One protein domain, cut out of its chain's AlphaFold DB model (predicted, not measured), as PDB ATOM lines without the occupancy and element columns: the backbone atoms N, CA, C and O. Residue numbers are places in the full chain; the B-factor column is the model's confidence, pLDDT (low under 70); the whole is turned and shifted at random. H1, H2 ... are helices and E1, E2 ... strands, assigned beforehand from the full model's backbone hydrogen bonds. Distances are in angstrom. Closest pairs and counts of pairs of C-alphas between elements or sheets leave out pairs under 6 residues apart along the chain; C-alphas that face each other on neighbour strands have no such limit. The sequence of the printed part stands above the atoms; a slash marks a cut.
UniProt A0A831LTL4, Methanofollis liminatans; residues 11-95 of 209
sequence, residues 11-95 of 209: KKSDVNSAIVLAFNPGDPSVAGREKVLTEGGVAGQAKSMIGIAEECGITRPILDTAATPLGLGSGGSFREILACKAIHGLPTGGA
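What this domain is: This is residues 11 to 95 of the 209 residues of a protein of Methanofollis liminatans (UniProt A0A831LTL4). A small parallel sheet, order E1 E2 E3, has H2 and H3 over one face, two layers, and H1 between them grazing it; its other face has no named helix. The 85 printed residues run E1 H1 H2 E2 H3 E3, class mixed. The whole is compact, radius of gyration of the C-alphas 12.4 A, and elongated, 40 by 24 by 21 A.

How they stand to each other: E1, residues 17 to 21, is parallel to E2, residues 60 to 64; N 20 and O 62, 2.8 A, are within hydrogen-bond range. E2 is parallel to E3, residues 92 to 94, with N 93 and O 63 at 2.9 A. H1, residues 30 to 38, touches H2, residues 49 to 55, closest C-alphas Leu 37 and Met 49, 4.9 A, and H3, residues 74 to 88, closest Val 30 and Glu 80, 5.4 A. H2 and H3 are apart. H2 is over E1, height 9.3 A. E1, H1 H2, E2 and E2, H3, E3 are strand-helix-strand units, parallel neighbour strands with helices between, their crossovers right-handed. Every O i to N i+4 pair is within range in H1 and H2, 8 of 11 in H3.

Where its parts are: E1 begins at C-alpha 17 (153.874, 243.508, 139.567); H3 spans 21.4 A; E3 ends at C-alpha 94 (144.077, 236.600, 148.757).

The domain as a whole: The printed part has no cut and no long link; no printed residue is under 70 in pLDDT.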
ATOM      1  N   LYS A  11     158.777 253.267 142.867       97.12
ATOM      2  CA  LYS A  11     159.025 254.087 141.663       97.12
ATOM      3  C   LYS A  11     160.462 254.028 141.146       97.12
ATOM      4  O   LYS A  11     160.696 254.238 139.961       97.12
ATOM      5  N   LYS A  12     161.432 253.820 142.042       97.50
ATOM      6  CA  LYS A  12     162.864 253.729 141.710       97.50
ATOM      7  C   LYS A  12     163.323 252.294 141.447       97.50
ATOM      8  O   LYS A  12     164.493 252.093 141.130       97.50
ATOM      9  N   SER A  13     162.436 251.319 141.620       97.00
ATOM     10  CA  SER A  13     162.703 249.908 141.360       97.00
ATOM     11  C   SER A  13     162.272 249.507 139.949       97.00
ATOM     12  O   SER A  13     161.610 250.263 139.242       97.00
ATOM     13  N   ASP A  14     162.636 248.297 139.545       96.88
ATOM     14  CA  ASP A  14     162.191 247.631 138.320       96.88
ATOM     15  C   ASP A  14     160.947 246.742 138.540       96.88
ATOM     16  O   ASP A  14     160.527 246.010 137.639       96.88
ATOM     17  N   VAL A  15     160.330 246.807 139.727       96.75
ATOM     18  CA  VAL A  15     159.122 246.046 140.060       96.75
ATOM     19  C   VAL A  15     157.932 246.584 139.270       96.75
ATOM     20  O   VAL A  15     157.559 247.743 139.403       96.75
ATOM     21  N   ASN A  16     157.281 245.712 138.498       97.06
ATOM     22  CA  ASN A  16     156.098 246.054 137.699       97.06
ATOM     23  C   ASN A  16     154.850 245.222 138.052       97.06
ATOM     24  O   ASN A  16     153.811 245.348 137.401       97.06
ATOM     25  N   SER A  17     154.943 244.381 139.079       96.88
ATOM     26  CA  SER A  17     153.874 243.508 139.567       96.88
ATOM     27  C   SER A  17     153.734 243.651 141.076       96.88
ATOM     28  O   SER A  17     154.733 243.574 141.790       96.88
ATOM     29  N   ALA A  18     152.509 243.823 141.564       97.25
ATOM     30  CA  ALA A  18     152.247 243.985 142.990       97.25
ATOM     31  C   ALA A  18     150.877 243.430 143.382       97.25
ATOM     32  O   ALA A  18     149.932 243.435 142.592       97.25
ATOM     33  N   ILE A  19     150.772 243.001 144.639       97.69
ATOM     34  CA  ILE A  19     149.482 242.754 145.274       97.69
ATOM     35  C   ILE A  19     148.898 244.103 145.704       97.69
ATOM     36  O   ILE A  19     149.531 244.856 146.446       97.69
ATOM     37  N   VAL A  20     147.683 244.397 145.250       97.69
ATOM     38  CA  VAL A  20     146.937 245.616 145.567       97.69
ATOM     39  C   VAL A  20     145.827 245.244 146.543       97.69
ATOM     40  O   VAL A  20     144.837 244.623 146.173       97.69
ATOM     41  N   LEU A  21     146.031 245.574 147.817       97.12
ATOM     42  CA  LEU A  21     145.206 245.080 148.919       97.12
ATOM     43  C   LEU A  21     143.985 245.971 149.192       97.12
ATOM     44  O   LEU A  21     144.133 247.121 149.611       97.12
ATOM     45  N   ALA A  22     142.785 245.403 149.082       96.12
ATOM     46  CA  ALA A  22     141.501 246.052 149.351       96.12
ATOM     47  C   ALA A  22     141.115 246.023 150.846       96.12
ATOM     48  O   ALA A  22     139.987 245.711 151.217       96.12
ATOM     49  N   PHE A  23     142.055 246.289 151.758       94.31
ATOM     50  CA  PHE A  23     141.783 246.197 153.197       94.31
ATOM     51  C   PHE A  23     141.128 247.471 153.741       94.31
ATOM     52  O   PHE A  23     141.780 248.507 153.877       94.31
ATOM     53  N   ASN A  24     139.854 247.361 154.132       93.25
ATOM     54  CA  ASN A  24     139.106 248.425 154.797       93.25
ATOM     55  C   ASN A  24     138.572 247.965 156.170       93.25
ATOM     56  O   ASN A  24     137.524 247.320 156.241       93.25
ATOM     57  N   PRO A  25     139.254 248.288 157.284       88.00
ATOM     58  CA  PRO A  25     138.786 247.903 158.615       88.00
ATOM     59  C   PRO A  25     137.572 248.718 159.089       88.00
ATOM     60  O   PRO A  25     136.859 248.266 159.982       88.00
ATOM     61  N   GLY A  26     137.343 249.911 158.525       90.38
ATOM     62  CA  GLY A  26     136.207 250.770 158.872       90.38
ATOM     63  C   GLY A  26     134.908 250.372 158.168       90.38
ATOM     64  O   GLY A  26     133.828 250.612 158.698       90.38
ATOM     65  N   ASP A  27     135.016 249.734 157.003       92.75
ATOM     66  CA  ASP A  27     133.892 249.192 156.240       92.75
ATOM     67  C   ASP A  27     134.320 247.892 155.534       92.75
ATOM     68  O   ASP A  27     134.811 247.927 154.406       92.75
ATOM     69  N   PRO A  28     134.144 246.722 156.177       90.81
ATOM     70  CA  PRO A  28     134.526 245.432 155.615       90.81
ATOM     71  C   PRO A  28     133.447 244.865 154.676       90.81
ATOM     72  O   PRO A  28     133.341 243.643 154.534       90.81
ATOM     73  N   SER A  29     132.600 245.696 154.066       93.75
ATOM     74  CA  SER A  29     131.690 245.276 152.992       93.75
ATOM     75  C   SER A  29     132.415 245.204 151.642       93.75
ATOM     76  O   SER A  29     133.549 245.652 151.519       93.75
ATOM     77  N   VAL A  30     131.775 244.630 150.619       95.69
ATOM     78  CA  VAL A  30     132.285 244.661 149.230       95.69
ATOM     79  C   VAL A  30     132.460 246.113 148.766       95.69
ATOM     80  O   VAL A  30     133.532 246.523 148.351       95.69
ATOM     81  N   ALA A  31     131.440 246.952 148.976       96.19
ATOM     82  CA  ALA A  31     131.508 248.369 148.623       96.19
ATOM     83  C   ALA A  31     132.649 249.106 149.351       96.19
ATOM     84  O   ALA A  31     133.330 249.934 148.755       96.19
ATOM     85  N   GLY A  32     132.880 248.801 150.630       95.81
ATOM     86  CA  GLY A  32     133.977 249.388 151.396       95.81
ATOM     87  C   GLY A  32     135.365 248.999 150.879       95.81
ATOM     88  O   GLY A  32     136.280 249.824 150.922       95.81
ATOM     89  N   ARG A  33     135.526 247.776 150.367       95.94
ATOM     90  CA  ARG A  33     136.770 247.294 149.746       95.94
ATOM     91  C   ARG A  33     137.002 247.919 148.373       95.94
ATOM     92  O   ARG A  33     138.080 248.463 148.142       95.94
ATOM     93  N   GLU A  34     135.971 247.989 147.538       97.12
ATOM     94  CA  GLU A  34     136.035 248.666 146.236       97.12
ATOM     95  C   GLU A  34     136.419 250.146 146.367       97.12
ATOM     96  O   GLU A  34     137.219 250.663 145.585       97.12
ATOM     97  N   LYS A  35     135.945 250.827 147.419       97.56
ATOM     98  CA  LYS A  35     136.387 252.192 147.737       97.56
ATOM     99  C   LYS A  35     137.888 252.282 148.008       97.56
ATOM    100  O   LYS A  35     138.517 253.233 147.570       97.56
ATOM    101  N   VAL A  36     138.494 251.306 148.690       97.25
ATOM    102  CA  VAL A  36     139.960 251.285 148.885       97.25
ATOM    103  C   VAL A  36     140.694 251.145 147.552       97.25
ATOM    104  O   VAL A  36     141.747 251.754 147.356       97.25
ATOM    105  N   LEU A  37     140.148 250.352 146.632       97.81
ATOM    106  CA  LEU A  37     140.750 250.122 145.322       97.81
ATOM    107  C   LEU A  37     140.637 251.338 144.400       97.81
ATOM    108  O   LEU A  37     141.585 251.613 143.664       97.81
ATOM    109  N   THR A  38     139.530 252.080 144.468       97.56
ATOM    110  CA  THR A  38     139.161 253.083 143.452       97.56
ATOM    111  C   THR A  38     139.123 254.530 143.944       97.56
ATOM    112  O   THR A  38     139.322 255.441 143.142       97.56
ATOM    113  N   GLU A  39     138.973 254.777 145.247       97.44
ATOM    114  CA  GLU A  39     138.850 256.119 145.828       97.44
ATOM    115  C   GLU A  39     140.052 256.496 146.711       97.44
ATOM    116  O   GLU A  39     140.660 255.670 147.392       97.44
ATOM    117  N   GLY A  40     140.399 257.784 146.720       93.25
ATOM    118  CA  GLY A  40     141.320 258.356 147.701       93.25
ATOM    119  C   GLY A  40     140.617 258.725 149.010       93.25
ATOM    120  O   GLY A  40     139.405 258.909 149.054       93.25
ATOM    121  N   GLY A  41     141.379 258.865 150.093       93.56
ATOM    122  CA  GLY A  41     140.867 259.221 151.421       93.56
ATOM    123  C   GLY A  41     140.332 258.038 152.237       93.56
ATOM    124  O   GLY A  41     139.825 258.232 153.342       93.56
ATOM    125  N   VAL A  42     140.460 256.811 151.730       94.62
ATOM    126  CA  VAL A  42     139.934 255.593 152.360       94.62
ATOM    127  C   VAL A  42     141.052 254.862 153.104       94.62
ATOM    128  O   VAL A  42     142.198 254.835 152.658       94.62
ATOM    129  N   ALA A  43     140.742 254.291 154.273       89.56
ATOM    130  CA  ALA A  43     141.676 253.498 155.087       89.56
ATOM    131  C   ALA A  43     143.047 254.176 155.344       89.56
ATOM    132  O   ALA A  43     144.084 253.514 155.438       89.56
ATOM    133  N   GLY A  44     143.058 255.510 155.460       90.06
ATOM    134  CA  GLY A  44     144.267 256.294 155.728       90.06
ATOM    135  C   GLY A  44     145.216 256.431 154.532       90.06
ATOM    136  O   GLY A  44     146.411 256.653 154.729       90.06
ATOM    137  N   GLN A  45     144.730 256.268 153.299       93.44
ATOM    138  CA  GLN A  45     145.487 256.540 152.074       93.44
ATOM    139  C   GLN A  45     144.904 257.736 151.334       93.44
ATOM    140  O   GLN A  45     143.695 257.849 151.185       93.44
ATOM    141  N   ALA A  46     145.761 258.650 150.874       93.69
ATOM    142  CA  ALA A  46     145.318 259.853 150.166       93.69
ATOM    143  C   ALA A  46     144.786 259.548 148.755       93.69
ATOM    144  O   ALA A  46     143.898 260.243 148.271       93.69
ATOM    145  N   LYS A  47     145.316 258.503 148.115       96.31
ATOM    146  CA  LYS A  47     144.920 258.013 146.791       96.31
ATOM    147  C   LYS A  47     144.406 256.583 146.905       96.31
ATOM    148  O   LYS A  47     144.657 255.920 147.912       96.31
ATOM    149  N   SER A  48     143.708 256.135 145.872       97.56
ATOM    150  CA  SER A  48     143.253 254.756 145.774       97.56
ATOM    151  C   SER A  48     144.428 253.796 145.623       97.56
ATOM    152  O   SER A  48     145.492 254.171 145.124       97.56
ATOM    153  N   MET A  49     144.255 252.547 146.048       98.00
ATOM    154  CA  MET A  49     145.341 251.569 145.978       98.00
ATOM    155  C   MET A  49     145.720 251.220 144.530       98.00
ATOM    156  O   MET A  49     146.906 251.022 144.265       98.00
ATOM    157  N   ILE A  50     144.761 251.213 143.590       97.88
ATOM    158  CA  ILE A  50     145.056 251.048 142.155       97.88
ATOM    159  C   ILE A  50     145.822 252.265 141.626       97.88
ATOM    160  O   ILE A  50     146.867 252.094 141.007       97.88
ATOM    161  N   GLY A  51     145.381 253.488 141.945       97.44
ATOM    162  CA  GLY A  51     146.065 254.702 141.489       97.44
ATOM    163  C   GLY A  51     147.496 254.815 142.025       97.44
ATOM    164  O   GLY A  51     148.406 255.223 141.307       97.44
ATOM    165  N   ILE A  52     147.738 254.389 143.270       97.62
ATOM    166  CA  ILE A  52     149.100 254.310 143.819       97.62
ATOM    167  C   ILE A  52     149.938 253.276 143.056       97.62
ATOM    168  O   ILE A  52     151.105 253.544 142.768       97.62
ATOM    169  N   ALA A  53     149.371 252.112 142.726       97.94
ATOM    170  CA  ALA A  53     150.073 251.081 141.966       97.94
ATOM    171  C   ALA A  53     150.475 251.590 140.569       97.94
ATOM    172  O   ALA A  53     151.634 251.444 140.177       97.94
ATOM    173  N   GLU A  54     149.567 252.264 139.861       97.31
ATOM    174  CA  GLU A  54     149.839 252.880 138.554       97.31
ATOM    175  C   GLU A  54     150.957 253.931 138.635       97.31
ATOM    176  O   GLU A  54     151.896 253.904 137.840       97.31
ATOM    177  N   GLU A  55     150.923 254.812 139.640       96.81
ATOM    178  CA  GLU A  55     151.975 255.815 139.868       96.81
ATOM    179  C   GLU A  55     153.345 255.210 140.179       96.81
ATOM    180  O   GLU A  55     154.369 255.861 139.961       96.81
ATOM    181  N   CYS A  56     153.367 253.987 140.707       97.81
ATOM    182  CA  CYS A  56     154.588 253.230 140.961       97.81
ATOM    183  C   CYS A  56     155.079 252.446 139.735       97.81
ATOM    184  O   CYS A  56     156.083 251.752 139.845       97.81
ATOM    185  N   GLY A  57     154.403 252.535 138.584       97.56
ATOM    186  CA  GLY A  57     154.768 251.784 137.380       97.56
ATOM    187  C   GLY A  57     154.334 250.314 137.403       97.56
ATOM    188  O   GLY A  57     154.836 249.508 136.616       97.56
ATOM    189  N   ILE A  58     153.397 249.940 138.282       98.31
ATOM    190  CA  ILE A  58     152.848 248.583 138.325       98.31
ATOM    191  C   ILE A  58     151.900 248.385 137.141       98.31
ATOM    192  O   ILE A  58     150.878 249.050 137.021       98.31
ATOM    193  N   THR A  59     152.227 247.424 136.283       97.56
ATOM    194  CA  THR A  59     151.447 247.064 135.085       97.56
ATOM    195  C   THR A  59     150.772 245.700 135.208       97.56
ATOM    196  O   THR A  59     149.919 245.353 134.394       97.56
ATOM    197  N   ARG A  60     151.140 244.910 136.224       97.38
ATOM    198  CA  ARG A  60     150.614 243.562 136.484       97.38
ATOM    199  C   ARG A  60     150.090 243.443 137.923       97.38
ATOM    200  O   ARG A  60     150.675 242.701 138.719       97.38
ATOM    201  N   PRO A  61     149.057 244.214 138.304       97.75
ATOM    202  CA  PRO A  61     148.485 244.129 139.638       97.75
ATOM    203  C   PRO A  61     147.688 242.830 139.829       97.75
ATOM    204  O   PRO A  61     147.068 242.323 138.893       97.75
ATOM    205  N   ILE A  62     147.666 242.328 141.062       98.31
ATOM    206  CA  ILE A  62     146.708 241.318 141.527       98.31
ATOM    207  C   ILE A  62     145.911 241.937 142.676       98.31
ATOM    208  O   ILE A  62     146.501 242.377 143.662       98.31
ATOM    209  N   LEU A  63     144.587 241.983 142.560       98.38
ATOM    210  CA  LEU A  63     143.706 242.577 143.567       98.38
ATOM    211  C   LEU A  63     143.473 241.592 144.721       98.38
ATOM    212  O   LEU A  63     142.808 240.570 144.540       98.38
ATOM    213  N   ASP A  64     144.002 241.883 145.908       97.88
ATOM    214  CA  ASP A  64     143.755 241.075 147.109       97.88
ATOM    215  C   ASP A  64     142.496 241.561 147.829       97.88
ATOM    216  O   ASP A  64     142.408 242.715 148.252       97.88
ATOM    217  N   THR A  65     141.530 240.659 147.992       96.31
ATOM    218  CA  THR A  65     140.200 240.926 148.561       96.31
ATOM    219  C   THR A  65     140.194 241.121 150.077       96.31
ATOM    220  O   THR A  65     139.137 241.322 150.682       96.31
ATOM    221  N   ALA A  66     141.355 241.048 150.726       94.75
ATOM    222  CA  ALA A  66     141.534 241.232 152.156       94.75
ATOM    223  C   ALA A  66     140.607 240.320 152.983       94.75
ATOM    224  O   ALA A  66     139.604 240.754 153.565       94.75
ATOM    225  N   ALA A  67     140.939 239.028 153.018       93.69
ATOM    226  CA  ALA A  67     140.249 238.020 153.822       93.69
ATOM    227  C   ALA A  67     140.245 238.380 155.319       93.69
ATOM    228  O   ALA A  67     141.293 238.403 155.968       93.69
ATOM    229  N   THR A  68     139.060 238.647 155.879       90.81
ATOM    230  CA  THR A  68     138.904 238.979 157.303       90.81
ATOM    231  C   THR A  68     138.482 237.763 158.139       90.81
ATOM    232  O   THR A  68     137.858 236.837 157.618       90.81
ATOM    233  N   PRO A  69     138.779 237.747 159.453       90.75
ATOM    234  CA  PRO A  69     138.334 236.701 160.374       90.75
ATOM    235  C   PRO A  69     136.850 236.337 160.277       90.75
ATOM    236  O   PRO A  69     135.992 237.213 160.113       90.75
ATOM    237  N   LEU A  70     136.527 235.052 160.478       90.31
ATOM    238  CA  LEU A  70     135.140 234.600 160.619       90.31
ATOM    239  C   LEU A  70     134.398 235.425 161.685       90.31
ATOM    240  O   LEU A  70     134.891 235.631 162.793       90.31
ATOM    241  N   GLY A  71     133.203 235.903 161.326       85.06
ATOM    242  CA  GLY A  71     132.393 236.807 162.153       85.06
ATOM    243  C   GLY A  71     132.683 238.305 161.974       85.06
ATOM    244  O   GLY A  71     131.893 239.114 162.444       85.06
ATOM    245  N   LEU A  72     133.744 238.690 161.249       85.12
ATOM    246  CA  LEU A  72     134.136 240.091 161.006       85.12
ATOM    247  C   LEU A  72     134.085 240.466 159.512       85.12
ATOM    248  O   LEU A  72     135.019 241.047 158.963       85.12
ATOM    249  N   GLY A  73     133.012 240.087 158.814       82.38
ATOM    250  CA  GLY A  73     132.845 240.403 157.384       82.38
ATOM    251  C   GLY A  73     133.551 239.444 156.415       82.38
ATOM    252  O   GLY A  73     133.608 239.720 155.223       82.38
ATOM    253  N   SER A  74     134.032 238.304 156.918       86.81
ATOM    254  CA  SER A  74     134.721 237.238 156.167       86.81
ATOM    255  C   SER A  74     134.052 236.850 154.834       86.81
ATOM    256  O   SER A  74     134.705 236.809 153.798       86.81
ATOM    257  N   GLY A  75     132.729 236.642 154.818       89.56
ATOM    258  CA  GLY A  75     131.994 236.315 153.588       89.56
ATOM    259  C   GLY A  75     132.037 237.416 152.518       89.56
ATOM    260  O   GLY A  75     131.905 237.122 151.332       89.56
ATOM    261  N   GLY A  76     132.257 238.673 152.919       92.56
ATOM    262  CA  GLY A  76     132.447 239.796 152.002       92.56
ATOM    263  C   GLY A  76     133.703 239.643 151.149       92.56
ATOM    264  O   GLY A  76     133.644 239.925 149.961       92.56
ATOM    265  N   SER A  77     134.791 239.102 151.709       93.69
ATOM    266  CA  SER A  77     136.042 238.863 150.974       93.69
ATOM    267  C   SER A  77     135.878 237.860 149.827       93.69
ATOM    268  O   SER A  77     136.518 238.002 148.796       93.69
ATOM    269  N   PHE A  78     134.990 236.868 149.962       95.50
ATOM    270  CA  PHE A  78     134.669 235.956 148.858       95.50
ATOM    271  C   PHE A  78     133.854 236.640 147.758       95.50
ATOM    272  O   PHE A  78     134.130 236.459 146.578       95.50
ATOM    273  N   ARG A  79     132.846 237.439 148.127       95.81
ATOM    274  CA  ARG A  79     132.034 238.173 147.140       95.81
ATOM    275  C   ARG A  79     132.841 239.230 146.394       95.81
ATOM    276  O   ARG A  79     132.568 239.475 145.226       95.81
ATOM    277  N   GLU A  80     133.835 239.805 147.056       97.06
ATOM    278  CA  GLU A  80     134.767 240.753 146.456       97.06
ATOM    279  C   GLU A  80     135.531 240.151 145.271       97.06
ATOM    280  O   GLU A  80     135.801 240.865 144.319       97.06
ATOM    281  N   ILE A  81     135.804 238.838 145.254       98.00
ATOM    282  CA  ILE A  81     136.422 238.161 144.093       98.00
ATOM    283  C   ILE A  81     135.599 238.439 142.831       98.00
ATOM    284  O   ILE A  81     136.130 238.828 141.792       98.00
ATOM    285  N   LEU A  82     134.278 238.271 142.938       97.44
ATOM    286  CA  LEU A  82     133.355 238.475 141.828       97.44
ATOM    287  C   LEU A  82     133.282 239.952 141.431       97.44
ATOM    288  O   LEU A  82     133.257 240.252 140.241       97.44
ATOM    289  N   ALA A  83     133.264 240.861 142.413       97.25
ATOM    290  CA  ALA A  83     133.255 242.303 142.169       97.25
ATOM    291  C   ALA A  83     134.531 242.747 141.444       97.25
ATOM    292  O   ALA A  83     134.439 243.301 140.349       97.25
ATOM    293  N   CYS A  84     135.703 242.376 141.968       97.75
ATOM    294  CA  CYS A  84     136.998 242.670 141.370       97.75
ATOM    295  C   CYS A  84     137.074 242.196 139.915       97.75
ATOM    296  O   CYS A  84     137.470 242.952 139.025       97.75
ATOM    297  N   LYS A  85     136.653 240.952 139.655       97.38
ATOM    298  CA  LYS A  85     136.638 240.403 138.294       97.38
ATOM    299  C   LYS A  85     135.658 241.116 137.375       97.38
ATOM    300  O   LYS A  85     136.004 241.379 136.230       97.38
ATOM    301  N   ALA A  86     134.449 241.407 137.845       97.38
ATOM    302  CA  ALA A  86     133.408 242.005 137.016       97.38
ATOM    303  C   ALA A  86     133.664 243.487 136.708       97.38
ATOM    304  O   ALA A  86     133.346 243.941 135.612       97.38
ATOM    305  N   ILE A  87     134.213 244.236 137.667       97.31
ATOM    306  CA  ILE A  87     134.429 245.684 137.556       97.31
ATOM    307  C   ILE A  87     135.764 245.976 136.867       97.31
ATOM    308  O   ILE A  87     135.807 246.796 135.953       97.31
ATOM    309  N   HIS A  88     136.838 245.297 137.283       96.81
ATOM    310  CA  HIS A  88     138.200 245.626 136.842       96.81
ATOM    311  C   HIS A  88     138.749 244.657 135.794       96.81
ATOM    312  O   HIS A  88     139.660 245.015 135.055       96.81
ATOM    313  N   GLY A  89     138.243 243.419 135.734       96.19
ATOM    314  CA  GLY A  89     138.779 242.378 134.846       96.19
ATOM    315  C   GLY A  89     140.206 241.932 135.191       96.19
ATOM    316  O   GLY A  89     140.843 241.240 134.397       96.19
ATOM    317  N   LEU A  90     140.720 242.331 136.357       96.88
ATOM    318  CA  LEU A  90     142.078 242.041 136.811       96.88
ATOM    319  C   LEU A  90     142.149 240.708 137.576       96.88
ATOM    320  O   LEU A  90     141.149 240.283 138.167       96.88
ATOM    321  N   PRO A  91     143.331 240.062 137.621       97.69
ATOM    322  CA  PRO A  91     143.558 238.936 138.514       97.69
ATOM    323  C   PRO A  91     143.260 239.323 139.965       97.69
ATOM    324  O   PRO A  91     143.627 240.410 140.413       97.69
ATOM    325  N   THR A  92     142.616 238.436 140.714       98.06
ATOM    326  CA  THR A  92     142.206 238.702 142.096       98.06
ATOM    327  C   THR A  92     142.382 237.478 142.982       98.06
ATOM    328  O   THR A  92     142.385 236.347 142.510       98.06
ATOM    329  N   GLY A  93     142.539 237.668 144.285       97.56
ATOM    330  CA  GLY A  93     142.706 236.555 145.205       97.56
ATOM    331  C   GLY A  93     142.963 237.008 146.628       97.56
ATOM    332  O   GLY A  93     142.474 238.056 147.034       97.56
ATOM    333  N   GLY A  94     143.693 236.208 147.402       96.31
ATOM    334  CA  GLY A  94     144.077 236.600 148.757       96.31
ATOM    335  C   GLY A  94     144.419 235.442 149.688       96.31
ATOM    336  O   GLY A  94     144.574 234.287 149.284       96.31
ATOM    337  N   ALA A  95     144.552 235.784 150.969       95.81
ATOM    338  CA  ALA A  95     144.934 234.882 152.055       95.81
ATOM    339  C   ALA A  95     143.716 234.390 152.853       95.81
ATOM    340  O   ALA A  95     143.514 234.778 154.005       95.81
TER     341      ALA A  95